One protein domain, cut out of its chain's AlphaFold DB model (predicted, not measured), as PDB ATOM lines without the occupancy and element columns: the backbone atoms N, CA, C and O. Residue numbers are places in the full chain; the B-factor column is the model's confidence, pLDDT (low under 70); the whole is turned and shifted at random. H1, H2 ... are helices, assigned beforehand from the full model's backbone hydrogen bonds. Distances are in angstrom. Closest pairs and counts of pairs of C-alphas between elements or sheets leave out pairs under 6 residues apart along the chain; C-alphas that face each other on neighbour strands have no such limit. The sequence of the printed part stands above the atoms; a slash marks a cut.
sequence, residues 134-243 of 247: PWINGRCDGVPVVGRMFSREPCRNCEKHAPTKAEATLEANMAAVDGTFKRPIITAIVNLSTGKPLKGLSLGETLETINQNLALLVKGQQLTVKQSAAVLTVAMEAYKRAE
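AT A GLANCE: This is residues 134 to 243 of the 247 residues of the protein "VRR-NUC domain protein" of [Ruminococcus] torques (UniProt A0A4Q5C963). Three helices, H3, H4 and H5, form an up-and-down bundle, each running against the one before, with centres in a triangle. H2 packs on H5, and loop-rich residues 134 to 164, with short H1, extend to one side. The 110 printed residues have five named helices, H1 to H5, and no named strand: all helix, compact, radius of gyration of the C-alphas 13.7 A, spans 41 by 30 by 21 A.

HOW THE PARTS SIT: H1, residues 153 to 156, is close to but not clearly touching H2, residues 165 to 173. H2 touches H5, residues 225 to 243, closest at C-alphas 173 and 227, 5.0 A. H3, residues 179 to 193, and H4, residues 203 to 219, form a hairpin, closest at C-alphas 185 and 210, 6.4 A. Every O i to N i+4 pair is within hydrogen-bond range in H2, H4 and H5, and 10 of 11 in H3; H1 is too short for one.

IN THESE COORDINATES: H1 begins at C-alpha 153 (176.184, 218.132, 173.826). H4 spans 24.6 A and H5 26.5 A, ending at C-alpha 243 (178.123, 218.612, 151.735).

THE WHOLE: The printed part has no cut, no long link and no residue under 70.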
ATOM      1  N   PRO A 134     174.240 233.919 174.387       91.00
ATOM      2  CA  PRO A 134     173.019 234.712 174.495       91.00
ATOM      3  C   PRO A 134     172.028 234.090 175.487       91.00
ATOM      4  O   PRO A 134     171.795 232.876 175.462       91.00
ATOM      5  N   TRP A 135     171.432 234.933 176.335       92.12
ATOM      6  CA  TRP A 135     170.375 234.556 177.273       92.12
ATOM      7  C   TRP A 135     169.117 235.382 177.024       92.12
ATOM      8  O   TRP A 135     169.162 236.612 177.030       92.12
ATOM      9  N   ILE A 136     167.988 234.705 176.834       90.12
ATOM     10  CA  ILE A 136     166.683 235.319 176.580       90.12
ATOM     11  C   ILE A 136     165.679 234.688 177.539       90.12
ATOM     12  O   ILE A 136     165.539 233.467 177.592       90.12
ATOM     13  N   ASN A 137     164.986 235.516 178.327       89.62
ATOM     14  CA  ASN A 137     163.969 235.078 179.293       89.62
ATOM     15  C   ASN A 137     164.445 233.932 180.213       89.62
ATOM     16  O   ASN A 137     163.726 232.964 180.450       89.62
ATOM     17  N   GLY A 138     165.688 234.020 180.700       89.00
ATOM     18  CA  GLY A 138     166.282 233.025 181.602       89.00
ATOM     19  C   GLY A 138     166.735 231.723 180.936       89.00
ATOM     20  O   GLY A 138     167.194 230.820 181.637       89.00
ATOM     21  N   ARG A 139     166.647 231.616 179.603       92.50
ATOM     22  CA  ARG A 139     167.145 230.471 178.834       92.50
ATOM     23  C   ARG A 139     168.359 230.849 177.993       92.50
ATOM     24  O   ARG A 139     168.439 231.959 177.482       92.50
ATOM     25  N   CYS A 140     169.285 229.912 177.862       93.00
ATOM     26  CA  CYS A 140     170.508 230.020 177.078       93.00
ATOM     27  C   CYS A 140     170.271 229.487 175.662       93.00
ATOM     28  O   CYS A 140     169.755 228.382 175.533       93.00
ATOM     29  N   ASP A 141     170.723 230.182 174.619       90.94
ATOM     30  CA  ASP A 141     170.679 229.658 173.234       90.94
ATOM     31  C   ASP A 141     171.643 228.472 173.003       90.94
ATOM     32  O   ASP A 141     171.633 227.812 171.960       90.94
ATOM     33  N   GLY A 142     172.504 228.202 173.983       91.50
ATOM     34  CA  GLY A 142     173.541 227.189 173.919       91.50
ATOM     35  C   GLY A 142     174.741 227.613 173.075       91.50
ATOM     36  O   GLY A 142     174.762 228.632 172.385       91.50
ATOM     37  N   VAL A 143     175.799 226.811 173.158       90.94
ATOM     38  CA  VAL A 143     177.007 226.997 172.352       90.94
ATOM     39  C   VAL A 143     176.835 226.177 171.077       90.94
ATOM     40  O   VAL A 143     176.808 224.950 171.183       90.94
ATOM     41  N   PRO A 144     176.748 226.787 169.884       90.31
ATOM     42  CA  PRO A 144     176.499 226.044 168.656       90.31
ATOM     43  C   PRO A 144     177.660 225.090 168.326       90.31
ATOM     44  O   PRO A 144     178.830 225.367 168.622       90.31
ATOM     45  N   VAL A 145     177.348 223.964 167.678       87.50
ATOM     46  CA  VAL A 145     178.343 223.232 166.874       87.50
ATOM     47  C   VAL A 145     178.644 224.031 165.595       87.50
ATOM     48  O   VAL A 145     178.166 225.151 165.427       87.50
ATOM     49  N   VAL A 146     179.484 223.523 164.687       77.81
ATOM     50  CA  VAL A 146     179.791 224.258 163.449       77.81
ATOM     51  C   VAL A 146     178.512 224.441 162.616       77.81
ATOM     52  O   VAL A 146     178.075 223.527 161.921       77.81
ATOM     53  N   GLY A 147     177.954 225.653 162.635       70.31
ATOM     54  CA  GLY A 147     176.626 225.972 162.101       70.31
ATOM     55  C   GLY A 147     175.545 225.943 163.191       70.31
ATOM     56  O   GLY A 147     175.578 225.132 164.103       70.31
ATOM     57  N   ARG A 148     174.538 226.820 163.096       80.25
ATOM     58  CA  ARG A 148     173.512 227.015 164.146       80.25
ATOM     59  C   ARG A 148     172.402 225.943 164.169       80.25
ATOM     60  O   ARG A 148     171.267 226.254 164.507       80.25
ATOM     61  N   MET A 149     172.677 224.710 163.723       93.19
ATOM     62  CA  MET A 149     171.656 223.641 163.707       93.19
ATOM     63  C   MET A 149     171.472 223.002 165.080       93.19
ATOM     64  O   MET A 149     170.348 222.799 165.524       93.19
ATOM     65  N   PHE A 150     172.590 222.698 165.729       94.81
ATOM     66  CA  PHE A 150     172.645 222.041 167.023       94.81
ATOM     67  C   PHE A 150     173.587 222.819 167.933       94.81
ATOM     68  O   PHE A 150     174.564 223.421 167.477       94.81
ATOM     69  N   SER A 151     173.325 222.758 169.222       93.88
ATOM     70  CA  SER A 151     174.241 223.139 170.277       93.88
ATOM     71  C   SER A 151     175.097 221.947 170.686       93.88
ATOM     72  O   SER A 151     174.783 220.781 170.416       93.88
ATOM     73  N   ARG A 152     176.245 222.242 171.295       90.75
ATOM     74  CA  ARG A 152     177.155 221.239 171.848       90.75
ATOM     75  C   ARG A 152     176.418 220.381 172.868       90.75
ATOM     76  O   ARG A 152     175.534 220.858 173.575       90.75
ATOM     77  N   GLU A 153     176.834 219.128 172.974       89.81
ATOM     78  CA  GLU A 153     176.184 218.132 173.826       89.81
ATOM     79  C   GLU A 153     175.953 218.587 175.280       89.81
ATOM     80  O   GLU A 153     174.815 218.459 175.733       89.81
ATOM     81  N   PRO A 154     176.909 219.231 175.986       91.44
ATOM     82  CA  PRO A 154     176.647 219.675 177.355       91.44
ATOM     83  C   PRO A 154     175.561 220.758 177.451       91.44
ATOM     84  O   PRO A 154     174.880 220.850 178.467       91.44
ATOM     85  N   CYS A 155     175.358 221.570 176.404       91.69
ATOM     86  CA  CYS A 155     174.234 222.509 176.357       91.69
ATOM     87  C   CYS A 155     172.912 221.769 176.165       91.69
ATOM     88  O   CYS A 155     171.956 222.072 176.863       91.69
ATOM     89  N   ARG A 156     172.852 220.767 175.284       90.56
ATOM     90  CA  ARG A 156     171.618 219.994 175.060       90.56
ATOM     91  C   ARG A 156     171.131 219.262 176.311       90.56
ATOM     92  O   ARG A 156     169.933 219.069 176.463       90.56
ATOM     93  N   ASN A 157     172.051 218.916 177.207       88.12
ATOM     94  CA  ASN A 157     171.754 218.286 178.494       88.12
ATOM     95  C   ASN A 157     171.517 219.302 179.631       88.12
ATOM     96  O   ASN A 157     171.306 218.907 180.774       88.12
ATOM     97  N   CYS A 158     171.584 220.607 179.352       90.56
ATOM     98  CA  CYS A 158     171.394 221.657 180.345       90.56
ATOM     99  C   CYS A 158     169.919 222.068 180.431       90.56
ATOM    100  O   CYS A 158     169.307 222.445 179.437       90.56
ATOM    101  N   GLU A 159     169.365 222.110 181.642       91.12
ATOM    102  CA  GLU A 159     167.968 222.503 181.890       91.12
ATOM    103  C   GLU A 159     167.648 223.936 181.428       91.12
ATOM    104  O   GLU A 159     166.526 224.250 181.013       91.12
ATOM    105  N   LYS A 160     168.660 224.812 181.465       91.81
ATOM    106  CA  LYS A 160     168.555 226.213 181.044       91.81
ATOM    107  C   LYS A 160     168.667 226.394 179.525       91.81
ATOM    108  O   LYS A 160     168.481 227.509 179.052       91.81
ATOM    109  N   HIS A 161     168.970 225.352 178.751       94.00
ATOM    110  CA  HIS A 161     169.151 225.451 177.297       94.00
ATOM    111  C   HIS A 161     167.816 225.571 176.559       94.00
ATOM    112  O   HIS A 161     166.899 224.779 176.772       94.00
ATOM    113  N   ALA A 162     167.680 226.565 175.690       94.81
ATOM    114  CA  ALA A 162     166.584 226.671 174.740       94.81
ATOM    115  C   ALA A 162     166.920 225.810 173.509       94.81
ATOM    116  O   ALA A 162     167.833 226.163 172.759       94.81
ATOM    117  N   PRO A 163     166.219 224.682 173.286       94.06
ATOM    118  CA  PRO A 163     166.546 223.796 172.179       94.06
ATOM    119  C   PRO A 163     166.327 224.492 170.836       94.06
ATOM    120  O   PRO A 163     165.347 225.216 170.641       94.06
ATOM    121  N   THR A 164     167.207 224.222 169.870       94.69
ATOM    122  CA  THR A 164     166.966 224.633 168.483       94.69
ATOM    123  C   THR A 164     165.743 223.905 167.916       94.69
ATOM    124  O   THR A 164     165.300 222.880 168.436       94.69
ATOM    125  N   LYS A 165     165.216 224.371 166.777       95.25
ATOM    126  CA  LYS A 165     164.120 223.672 166.081       95.25
ATOM    127  C   LYS A 165     164.471 222.213 165.755       95.25
ATOM    128  O   LYS A 165     163.615 221.337 165.878       95.25
ATOM    129  N   ALA A 166     165.714 221.951 165.345       96.31
ATOM    130  CA  ALA A 166     166.181 220.603 165.041       96.31
ATOM    131  C   ALA A 166     166.235 219.738 166.310       96.31
ATOM    132  O   ALA A 166     165.712 218.629 166.309       96.31
ATOM    133  N   GLU A 167     166.784 220.268 167.405       96.31
ATOM    134  CA  GLU A 167     166.851 219.577 168.701       96.31
ATOM    135  C   GLU A 167     165.463 219.256 169.250       96.31
ATOM    136  O   GLU A 167     165.195 218.108 169.591       96.31
ATOM    137  N   ALA A 168     164.555 220.235 169.250       96.25
ATOM    138  CA  ALA A 168     163.174 220.043 169.682       96.25
ATOM    139  C   ALA A 168     162.453 218.980 168.835       96.25
ATOM    140  O   ALA A 168     161.684 218.181 169.365       96.25
ATOM    141  N   THR A 169     162.734 218.930 167.526       97.94
ATOM    142  CA  THR A 169     162.179 217.905 166.630       97.94
ATOM    143  C   THR A 169     162.710 216.514 166.976       97.94
ATOM    144  O   THR A 169     161.916 215.577 167.051       97.94
ATOM    145  N   LEU A 170     164.020 216.364 167.203       97.19
ATOM    146  CA  LEU A 170     164.616 215.082 167.594       97.19
ATOM    147  C   LEU A 170     164.071 214.606 168.942       97.19
ATOM    148  O   LEU A 170     163.609 213.472 169.046       97.19
ATOM    149  N   GLU A 171     164.061 215.479 169.950       94.75
ATOM    150  CA  GLU A 171     163.589 215.141 171.294       94.75
ATOM    151  C   GLU A 171     162.117 214.725 171.303       94.75
ATOM    152  O   GLU A 171     161.789 213.660 171.825       94.75
ATOM    153  N   ALA A 172     161.239 215.497 170.654       97.12
ATOM    154  CA  ALA A 172     159.811 215.190 170.610       97.12
ATOM    155  C   ALA A 172     159.506 213.874 169.874       97.12
ATOM    156  O   ALA A 172     158.635 213.114 170.296       97.12
ATOM    157  N   ASN A 173     160.214 213.584 168.778       98.12
ATOM    158  CA  ASN A 173     159.945 212.387 167.975       98.12
ATOM    159  C   ASN A 173     160.647 211.133 168.501       98.12
ATOM    160  O   ASN A 173     160.186 210.038 168.205       98.12
ATOM    161  N   MET A 174     161.712 211.274 169.294       96.75
ATOM    162  CA  MET A 174     162.449 210.154 169.891       96.75
ATOM    163  C   MET A 174     162.184 209.992 171.395       96.75
ATOM    164  O   MET A 174     162.918 209.270 172.064       96.75
ATOM    165  N   ALA A 175     161.165 210.652 171.953       95.06
ATOM    166  CA  ALA A 175     160.884 210.640 173.392       95.06
ATOM    167  C   ALA A 175     160.633 209.233 173.968       95.06
ATOM    168  O   ALA A 175     161.025 208.967 175.098       95.06
ATOM    169  N   ALA A 176     160.011 208.340 173.189       94.06
ATOM    170  CA  ALA A 176     159.695 206.965 173.596       94.06
ATOM    171  C   ALA A 176     160.816 205.948 173.296       94.06
ATOM    172  O   ALA A 176     160.691 204.779 173.653       94.06
ATOM    173  N   VAL A 177     161.890 206.373 172.621       95.94
ATOM    174  CA  VAL A 177     163.010 205.497 172.252       95.94
ATOM    175  C   VAL A 177     163.932 205.326 173.450       95.94
ATOM    176  O   VAL A 177     164.303 206.311 174.092       95.94
ATOM    177  N   ASP A 178     164.353 204.088 173.708       93.75
ATOM    178  CA  ASP A 178     165.291 203.807 174.792       93.75
ATOM    179  C   ASP A 178     166.607 204.592 174.620       93.75
ATOM    180  O   ASP A 178     167.139 204.755 173.514       93.75
ATOM    181  N   GLY A 179     167.148 205.092 175.734       89.81
ATOM    182  CA  GLY A 179     168.331 205.953 175.754       89.81
ATOM    183  C   GLY A 179     169.573 205.328 175.109       89.81
ATOM    184  O   GLY A 179     170.395 206.065 174.551       89.81
ATOM    185  N   THR A 180     169.696 203.998 175.139       93.38
ATOM    186  CA  THR A 180     170.809 203.253 174.528       93.38
ATOM    187  C   THR A 180     170.797 203.329 173.003       93.38
ATOM    188  O   THR A 180     171.867 203.382 172.401       93.38
ATOM    189  N   PHE A 181     169.621 203.435 172.375       93.75
ATOM    190  CA  PHE A 181     169.482 203.618 170.925       93.75
ATOM    191  C   PHE A 181     169.352 205.094 170.539       93.75
ATOM    192  O   PHE A 181     169.915 205.532 169.534       93.75
ATOM    193  N   LYS A 182     168.651 205.891 171.357       94.69
ATOM    194  CA  LYS A 182     168.410 207.316 171.102       94.69
ATOM    195  C   LYS A 182     169.711 208.118 171.034       94.69
ATOM    196  O   LYS A 182     169.916 208.867 170.078       94.69
ATOM    197  N   ARG A 183     170.594 207.971 172.031       93.31
ATOM    198  CA  ARG A 183     171.819 208.788 172.141       93.31
ATOM    199  C   ARG A 183     172.769 208.587 170.951       93.31
ATOM    200  O   ARG A 183     173.141 209.598 170.356       93.31
ATOM    201  N   PRO A 184     173.125 207.353 170.532       95.38
ATOM    202  CA  PRO A 184     173.987 207.155 169.365       95.38
ATOM    203  C   PRO A 184     173.421 207.756 168.077       95.38
ATOM    204  O   PRO A 184     174.171 208.365 167.316       95.38
ATOM    205  N   ILE A 185     172.106 207.642 167.848       96.75
ATOM    206  CA  ILE A 185     171.455 208.193 166.650       96.75
ATOM    207  C   ILE A 185     171.523 209.725 166.649       96.75
ATOM    208  O   ILE A 185     171.961 210.315 165.659       96.75
ATOM    209  N   ILE A 186     171.147 210.383 167.754       96.00
ATOM    210  CA  ILE A 186     171.218 211.851 167.862       96.00
ATOM    211  C   ILE A 186     172.664 212.328 167.689       96.00
ATOM    212  O   ILE A 186     172.918 213.273 166.941       96.00
ATOM    213  N   THR A 187     173.627 211.657 168.323       95.06
ATOM    214  CA  THR A 187     175.051 211.986 168.184       95.06
ATOM    215  C   THR A 187     175.536 211.825 166.745       95.06
ATOM    216  O   THR A 187     176.245 212.702 166.250       95.06
ATOM    217  N   ALA A 188     175.120 210.769 166.039       96.31
ATOM    218  CA  ALA A 188     175.445 210.579 164.627       96.31
ATOM    219  C   ALA A 188     174.877 211.710 163.754       96.31
ATOM    220  O   ALA A 188     175.617 212.277 162.955       96.31
ATOM    221  N   ILE A 189     173.615 212.110 163.955       96.75
ATOM    222  CA  ILE A 189     172.979 213.228 163.227       96.75
ATOM    223  C   ILE A 189     173.722 214.550 163.470       96.75
ATOM    224  O   ILE A 189     173.986 215.321 162.543       96.75
ATOM    225  N   VAL A 190     174.090 214.822 164.721       95.50
ATOM    226  CA  VAL A 190     174.828 216.036 165.095       95.50
ATOM    227  C   VAL A 190     176.214 216.031 164.455       95.50
ATOM    228  O   VAL A 190     176.604 217.032 163.851       95.50
ATOM    229  N   ASN A 191     176.951 214.924 164.556       93.94
ATOM    230  CA  ASN A 191     178.278 214.789 163.959       93.94
ATOM    231  C   ASN A 191     178.216 214.938 162.438       93.94
ATOM    232  O   ASN A 191     179.024 215.682 161.870       93.94
ATOM    233  N   LEU A 192     177.192 214.356 161.812       93.81
ATOM    234  CA  LEU A 192     176.924 214.497 160.389       93.81
ATOM    235  C   LEU A 192     176.812 215.974 159.996       93.81
ATOM    236  O   LEU A 192     177.507 216.396 159.081       93.81
ATOM    237  N   SER A 193     176.084 216.803 160.760       93.31
ATOM    238  CA  SER A 193     175.967 218.258 160.502       93.31
ATOM    239  C   SER A 193     177.298 219.027 160.541       93.31
ATOM    240  O   SER A 193     177.412 220.147 160.029       93.31
ATOM    241  N   THR A 194     178.320 218.428 161.157       91.25
ATOM    242  CA  THR A 194     179.677 218.975 161.256       91.25
ATOM    243  C   THR A 194     180.650 218.374 160.241       91.25
ATOM    244  O   THR A 194     181.837 218.676 160.321       91.25
ATOM    245  N   GLY A 195     180.174 217.549 159.301       92.19
ATOM    246  CA  GLY A 195     181.025 216.856 158.330       92.19
ATOM    247  C   GLY A 195     181.801 215.680 158.921       92.19
ATOM    248  O   GLY A 195     182.799 215.259 158.349       92.19
ATOM    249  N   LYS A 196     181.372 215.157 160.076       93.19
ATOM    250  CA  LYS A 196     182.014 214.018 160.740       93.19
ATOM    251  C   LYS A 196     181.156 212.766 160.557       93.19
ATOM    252  O   LYS A 196     180.131 212.655 161.232       93.19
ATOM    253  N   PRO A 197     181.540 211.839 159.667       94.75
ATOM    254  CA  PRO A 197     180.817 210.588 159.508       94.75
ATOM    255  C   PRO A 197     181.061 209.643 160.693       94.75
ATOM    256  O   PRO A 197     181.937 209.866 161.537       94.75
ATOM    257  N   LEU A 198     180.284 208.562 160.745       95.12
ATOM    258  CA  LEU A 198     180.586 207.418 161.602       95.12
ATOM    259  C   LEU A 198     181.938 206.805 161.204       95.12
ATOM    260  O   LEU A 198     182.361 206.864 160.050       95.12
ATOM    261  N   LYS A 199     182.641 206.227 162.183       94.75
ATOM    262  CA  LYS A 199     183.996 205.699 161.983       94.75
ATOM    263  C   LYS A 199     184.003 204.643 160.872       94.75
ATOM    264  O   LYS A 199     183.323 203.632 160.988       94.75
ATOM    265  N   GLY A 200     184.825 204.871 159.847       94.00
ATOM    266  CA  GLY A 200     184.986 203.957 158.714       94.00
ATOM    267  C   GLY A 200     183.936 204.102 157.609       94.00
ATOM    268  O   GLY A 200     183.981 203.316 156.674       94.00
ATOM    269  N   LEU A 201     183.033 205.085 157.702       96.44
ATOM    270  CA  LEU A 201     181.991 205.350 156.710       96.44
ATOM    271  C   LEU A 201     182.164 206.734 156.068       96.44
ATOM    272  O   LEU A 201     182.756 207.645 156.651       96.44
ATOM    273  N   SER A 202     181.592 206.912 154.883       96.56
ATOM    274  CA  SER A 202     181.343 208.212 154.254       96.56
ATOM    275  C   SER A 202     180.152 208.938 154.900       96.56
ATOM    276  O   SER A 202     179.404 208.379 155.712       96.56
ATOM    277  N   LEU A 203     179.939 210.210 154.534       95.69
ATOM    278  CA  LEU A 203     178.757 210.969 154.972       95.69
ATOM    279  C   LEU A 203     177.456 210.307 154.489       95.69
ATOM    280  O   LEU A 203     176.491 210.237 155.250       95.69
ATOM    281  N   GLY A 204     177.439 209.797 153.252       96.88
ATOM    282  CA  GLY A 204     176.276 209.127 152.665       96.88
ATOM    283  C   GLY A 204     175.969 207.801 153.358       96.88
ATOM    284  O   GLY A 204     174.840 207.575 153.785       96.88
ATOM    285  N   GLU A 205     176.988 206.968 153.581       97.81
ATOM    286  CA  GLU A 205     176.846 205.713 154.339       97.81
ATOM    287  C   GLU A 205     176.431 205.962 155.795       97.81
ATOM    288  O   GLU A 205     175.677 205.182 156.377       97.81
ATOM    289  N   THR A 206     176.866 207.078 156.389       97.75
ATOM    290  CA  THR A 206     176.411 207.497 157.722       97.75
ATOM    291  C   THR A 206     174.922 207.841 157.725       97.75
ATOM    292  O   THR A 206     174.202 207.398 158.621       97.75
ATOM    293  N   LEU A 207     174.443 208.607 156.737       98.19
ATOM    294  CA  LEU A 207     173.018 208.924 156.599       98.19
ATOM    295  C   LEU A 207     172.183 207.653 156.390       98.19
ATOM    296  O   LEU A 207     171.138 207.499 157.020       98.19
ATOM    297  N   GLU A 208     172.669 206.728 155.564       98.12
ATOM    298  CA  GLU A 208     172.005 205.446 155.322       98.12
ATOM    299  C   GLU A 208     171.970 204.575 156.586       98.12
ATOM    300  O   GLU A 208     170.924 204.033 156.939       98.12
ATOM    301  N   THR A 209     173.059 204.536 157.357       98.12
ATOM    302  CA  THR A 209     173.092 203.851 158.662       98.12
ATOM    303  C   THR A 209     172.067 204.445 159.634       98.12
ATOM    304  O   THR A 209     171.371 203.713 160.341       98.12
ATOM    305  N   ILE A 210     171.924 205.777 159.668       98.19
ATOM    306  CA  ILE A 210     170.890 206.447 160.472       98.19
ATOM    307  C   ILE A 210     169.493 206.008 160.011       98.19
ATOM    308  O   ILE A 210     168.674 205.630 160.849       98.19
ATOM    309  N   ASN A 211     169.228 206.008 158.703       98.44
ATOM    310  CA  ASN A 211     167.948 205.585 158.133       98.44
ATOM    311  C   ASN A 211     167.599 204.129 158.499       98.44
ATOM    312  O   ASN A 211     166.488 203.848 158.956       98.44
ATOM    313  N   GLN A 212     168.565 203.213 158.394       98.12
ATOM    314  CA  GLN A 212     168.399 201.806 158.773       98.12
ATOM    315  C   GLN A 212     168.082 201.641 160.262       98.12
ATOM    316  O   GLN A 212     167.153 200.911 160.618       98.12
ATOM    317  N   ASN A 213     168.786 202.365 161.136       97.81
ATOM    318  CA  ASN A 213     168.515 202.348 162.575       97.81
ATOM    319  C   ASN A 213     167.100 202.847 162.898       97.81
ATOM    320  O   ASN A 213     166.400 202.241 163.710       97.81
ATOM    321  N   LEU A 214     166.637 203.910 162.233       98.25
ATOM    322  CA  LEU A 214     165.267 204.400 162.402       98.25
ATOM    323  C   LEU A 214     164.233 203.364 161.933       98.25
ATOM    324  O   LEU A 214     163.246 203.127 162.630       98.25
ATOM    325  N   ALA A 215     164.481 202.683 160.811       97.88
ATOM    326  CA  ALA A 215     163.611 201.613 160.326       97.88
ATOM    327  C   ALA A 215     163.527 200.429 161.310       97.88
ATOM    328  O   ALA A 215     162.449 199.857 161.494       97.88
ATOM    329  N   LEU A 216     164.633 200.077 161.976       97.50
ATOM    330  CA  LEU A 216     164.640 199.066 163.041       97.50
ATOM    331  C   LEU A 216     163.788 199.496 164.240       97.50
ATOM    332  O   LEU A 216     163.009 198.690 164.746       97.50
ATOM    333  N   LEU A 217     163.867 200.765 164.650       97.62
ATOM    334  CA  LEU A 217     163.039 201.299 165.737       97.62
ATOM    335  C   LEU A 217     161.544 201.310 165.392       97.62
ATOM    336  O   LEU A 217     160.718 201.067 166.270       97.62
ATOM    337  N   VAL A 218     161.188 201.538 164.123       97.69
ATOM    338  CA  VAL A 218     159.798 201.415 163.654       97.69
ATOM    339  C   VAL A 218     159.323 199.964 163.708       97.69
ATOM    340  O   VAL A 218     158.243 199.691 164.229       97.69
ATOM    341  N   LYS A 219     160.135 199.012 163.224       97.12
ATOM    342  CA  LYS A 219     159.818 197.573 163.304       97.12
ATOM    343  C   LYS A 219     159.662 197.103 164.752       97.12
ATOM    344  O   LYS A 219     158.764 196.321 165.042       97.12
ATOM    345  N   GLY A 220     160.508 197.608 165.647       95.75
ATOM    346  CA  GLY A 220     160.451 197.357 167.085       95.75
ATOM    347  C   GLY A 220     159.382 198.159 167.832       95.75
ATOM    348  O   GLY A 220     159.392 198.146 169.057       95.75
ATOM    349  N   GLN A 221     158.500 198.879 167.126       95.44
ATOM    350  CA  GLN A 221     157.397 199.673 167.688       95.44
ATOM    351  C   GLN A 221     157.820 200.775 168.682       95.44
ATOM    352  O   GLN A 221     156.978 201.325 169.388       95.44
ATOM    353  N   GLN A 222     159.102 201.154 168.708       96.00
ATOM    354  CA  GLN A 222     159.597 202.289 169.500       96.00
ATOM    355  C   GLN A 222     159.326 203.634 168.809       96.00
ATOM    356  O   GLN A 222     159.272 204.673 169.467       96.00
ATOM    357  N   LEU A 223     159.159 203.624 167.482       97.12
ATOM    358  CA  LEU A 223     158.789 204.784 166.675       97.12
ATOM    359  C   LEU A 223     157.614 204.462 165.752       97.12
ATOM    360  O   LEU A 223     157.503 203.372 165.198       97.12
ATOM    361  N   THR A 224     156.783 205.464 165.488       98.12
ATOM    362  CA  THR A 224     155.876 205.450 164.334       98.12
ATOM    363  C   THR A 224     156.626 205.832 163.054       98.12
ATOM    364  O   THR A 224     157.640 206.532 163.092       98.12
ATOM    365  N   VAL A 225     156.079 205.465 161.889       97.75
ATOM    366  CA  VAL A 225     156.609 205.895 160.578       97.75
ATOM    367  C   VAL A 225     156.715 207.424 160.493       97.75
ATOM    368  O   VAL A 225     157.710 207.953 160.003       97.75
ATOM    369  N   LYS A 226     155.722 208.145 161.032       98.25
ATOM    370  CA  LYS A 226     155.705 209.614 161.059       98.25
ATOM    371  C   LYS A 226     156.849 210.188 161.898       98.25
ATOM    372  O   LYS A 226     157.517 211.115 161.446       98.25
ATOM    373  N   GLN A 227     157.093 209.634 163.087       98.38
ATOM    374  CA  GLN A 227     158.207 210.064 163.940       98.38
ATOM    375  C   GLN A 227     159.557 209.768 163.280       98.38
ATOM    376  O   GLN A 227     160.417 210.644 163.224       98.38
ATOM    377  N   SER A 228     159.716 208.572 162.706       98.19
ATOM    378  CA  SER A 228     160.914 208.191 161.951       98.19
ATOM    379  C   SER A 228     161.198 209.157 160.796       98.19
ATOM    380  O   SER A 228     162.319 209.640 160.656       98.19
ATOM    381  N   ALA A 229     160.183 209.505 159.999       98.31
ATOM    382  CA  ALA A 229     160.327 210.448 158.889       98.31
ATOM    383  C   ALA A 229     160.720 211.862 159.357       98.31
ATOM    384  O   ALA A 229     161.535 212.526 158.712       98.31
ATOM    385  N   ALA A 230     160.186 212.319 160.495       98.50
ATOM    386  CA  ALA A 230     160.555 213.607 161.080       98.50
ATOM    387  C   ALA A 230     162.032 213.633 161.517       98.50
ATOM    388  O   ALA A 230     162.744 214.592 161.220       98.50
ATOM    389  N   VAL A 231     162.516 212.561 162.155       98.44
ATOM    390  CA  VAL A 231     163.931 212.424 162.545       98.44
ATOM    391  C   VAL A 231     164.837 212.341 161.314       98.44
ATOM    392  O   VAL A 231     165.847 213.044 161.246       98.44
ATOM    393  N   LEU A 232     164.453 211.556 160.304       98.44
ATOM    394  CA  LEU A 232     165.199 211.444 159.051       98.44
ATOM    395  C   LEU A 232     165.285 212.789 158.315       98.44
ATOM    396  O   LEU A 232     166.335 213.123 157.777       98.44
ATOM    397  N   THR A 233     164.227 213.601 158.347       98.44
ATOM    398  CA  THR A 233     164.236 214.953 157.759       98.44
ATOM    399  C   THR A 233     165.326 215.825 158.386       98.44
ATOM    400  O   THR A 233     166.070 216.501 157.671       98.44
ATOM    401  N   VAL A 234     165.473 215.768 159.713       98.19
ATOM    402  CA  VAL A 234     166.555 216.463 160.427       98.19
ATOM    403  C   VAL A 234     167.925 215.898 160.021       98.19
ATOM    404  O   VAL A 234     168.850 216.667 159.765       98.19
ATOM    405  N   ALA A 235     168.061 214.574 159.898       97.88
ATOM    406  CA  ALA A 235     169.303 213.936 159.446       97.88
ATOM    407  C   ALA A 235     169.699 214.346 158.015       97.88
ATOM    408  O   ALA A 235     170.865 214.641 157.753       97.88
ATOM    409  N   MET A 236     168.734 214.447 157.100       97.38
ATOM    410  CA  MET A 236     168.961 214.912 155.729       97.38
ATOM    411  C   MET A 236     169.376 216.385 155.678       97.38
ATOM    412  O   MET A 236     170.222 216.759 154.868       97.38
ATOM    413  N   GLU A 237     168.804 217.244 156.525       96.25
ATOM    414  CA  GLU A 237     169.245 218.639 156.621       96.25
ATOM    415  C   GLU A 237     170.682 218.731 157.159       96.25
ATOM    416  O   GLU A 237     171.489 219.499 156.627       96.25
ATOM    417  N   ALA A 238     171.024 217.917 158.162       95.44
ATOM    418  CA  ALA A 238     172.385 217.806 158.679       95.44
ATOM    419  C   ALA A 238     173.372 217.372 157.580       95.44
ATOM    420  O   ALA A 238     174.402 218.019 157.400       95.44
ATOM    421  N   TYR A 239     173.018 216.350 156.799       95.50
ATOM    422  CA  TYR A 239     173.794 215.880 155.649       95.50
ATOM    423  C   TYR A 239     174.018 216.980 154.598       95.50
ATOM    424  O   TYR A 239     175.158 217.295 154.266       95.50
ATOM    425  N   LYS A 240     172.952 217.665 154.161       93.50
ATOM    426  CA  LYS A 240     173.048 218.762 153.176       93.50
ATOM    427  C   LYS A 240     173.954 219.903 153.641       93.50
ATOM    428  O   LYS A 240     174.607 220.556 152.830       93.50
ATOM    429  N   ARG A 241     173.972 220.199 154.945       90.00
ATOM    430  CA  ARG A 241     174.878 221.210 155.521       90.00
ATOM    431  C   ARG A 241     176.335 220.752 155.524       90.00
ATOM    432  O   ARG A 241     177.216 221.606 155.471       90.00
ATOM    433  N   ALA A 242     176.573 219.448 155.624       89.38
ATOM    434  CA  ALA A 242     177.902 218.858 155.573       89.38
ATOM    435  C   ALA A 242     178.489 218.925 154.160       89.38
ATOM    436  O   ALA A 242     179.619 219.377 154.008       89.38
ATOM    437  N   GLU A 243     177.700 218.566 153.143       86.94
ATOM    438  CA  GLU A 243     178.123 218.612 151.735       86.94
ATOM    439  C   GLU A 243     178.537 220.024 151.308       86.94
ATOM    440  O   GLU A 243     179.606 220.208 150.746       86.94
TER     441      GLU A 243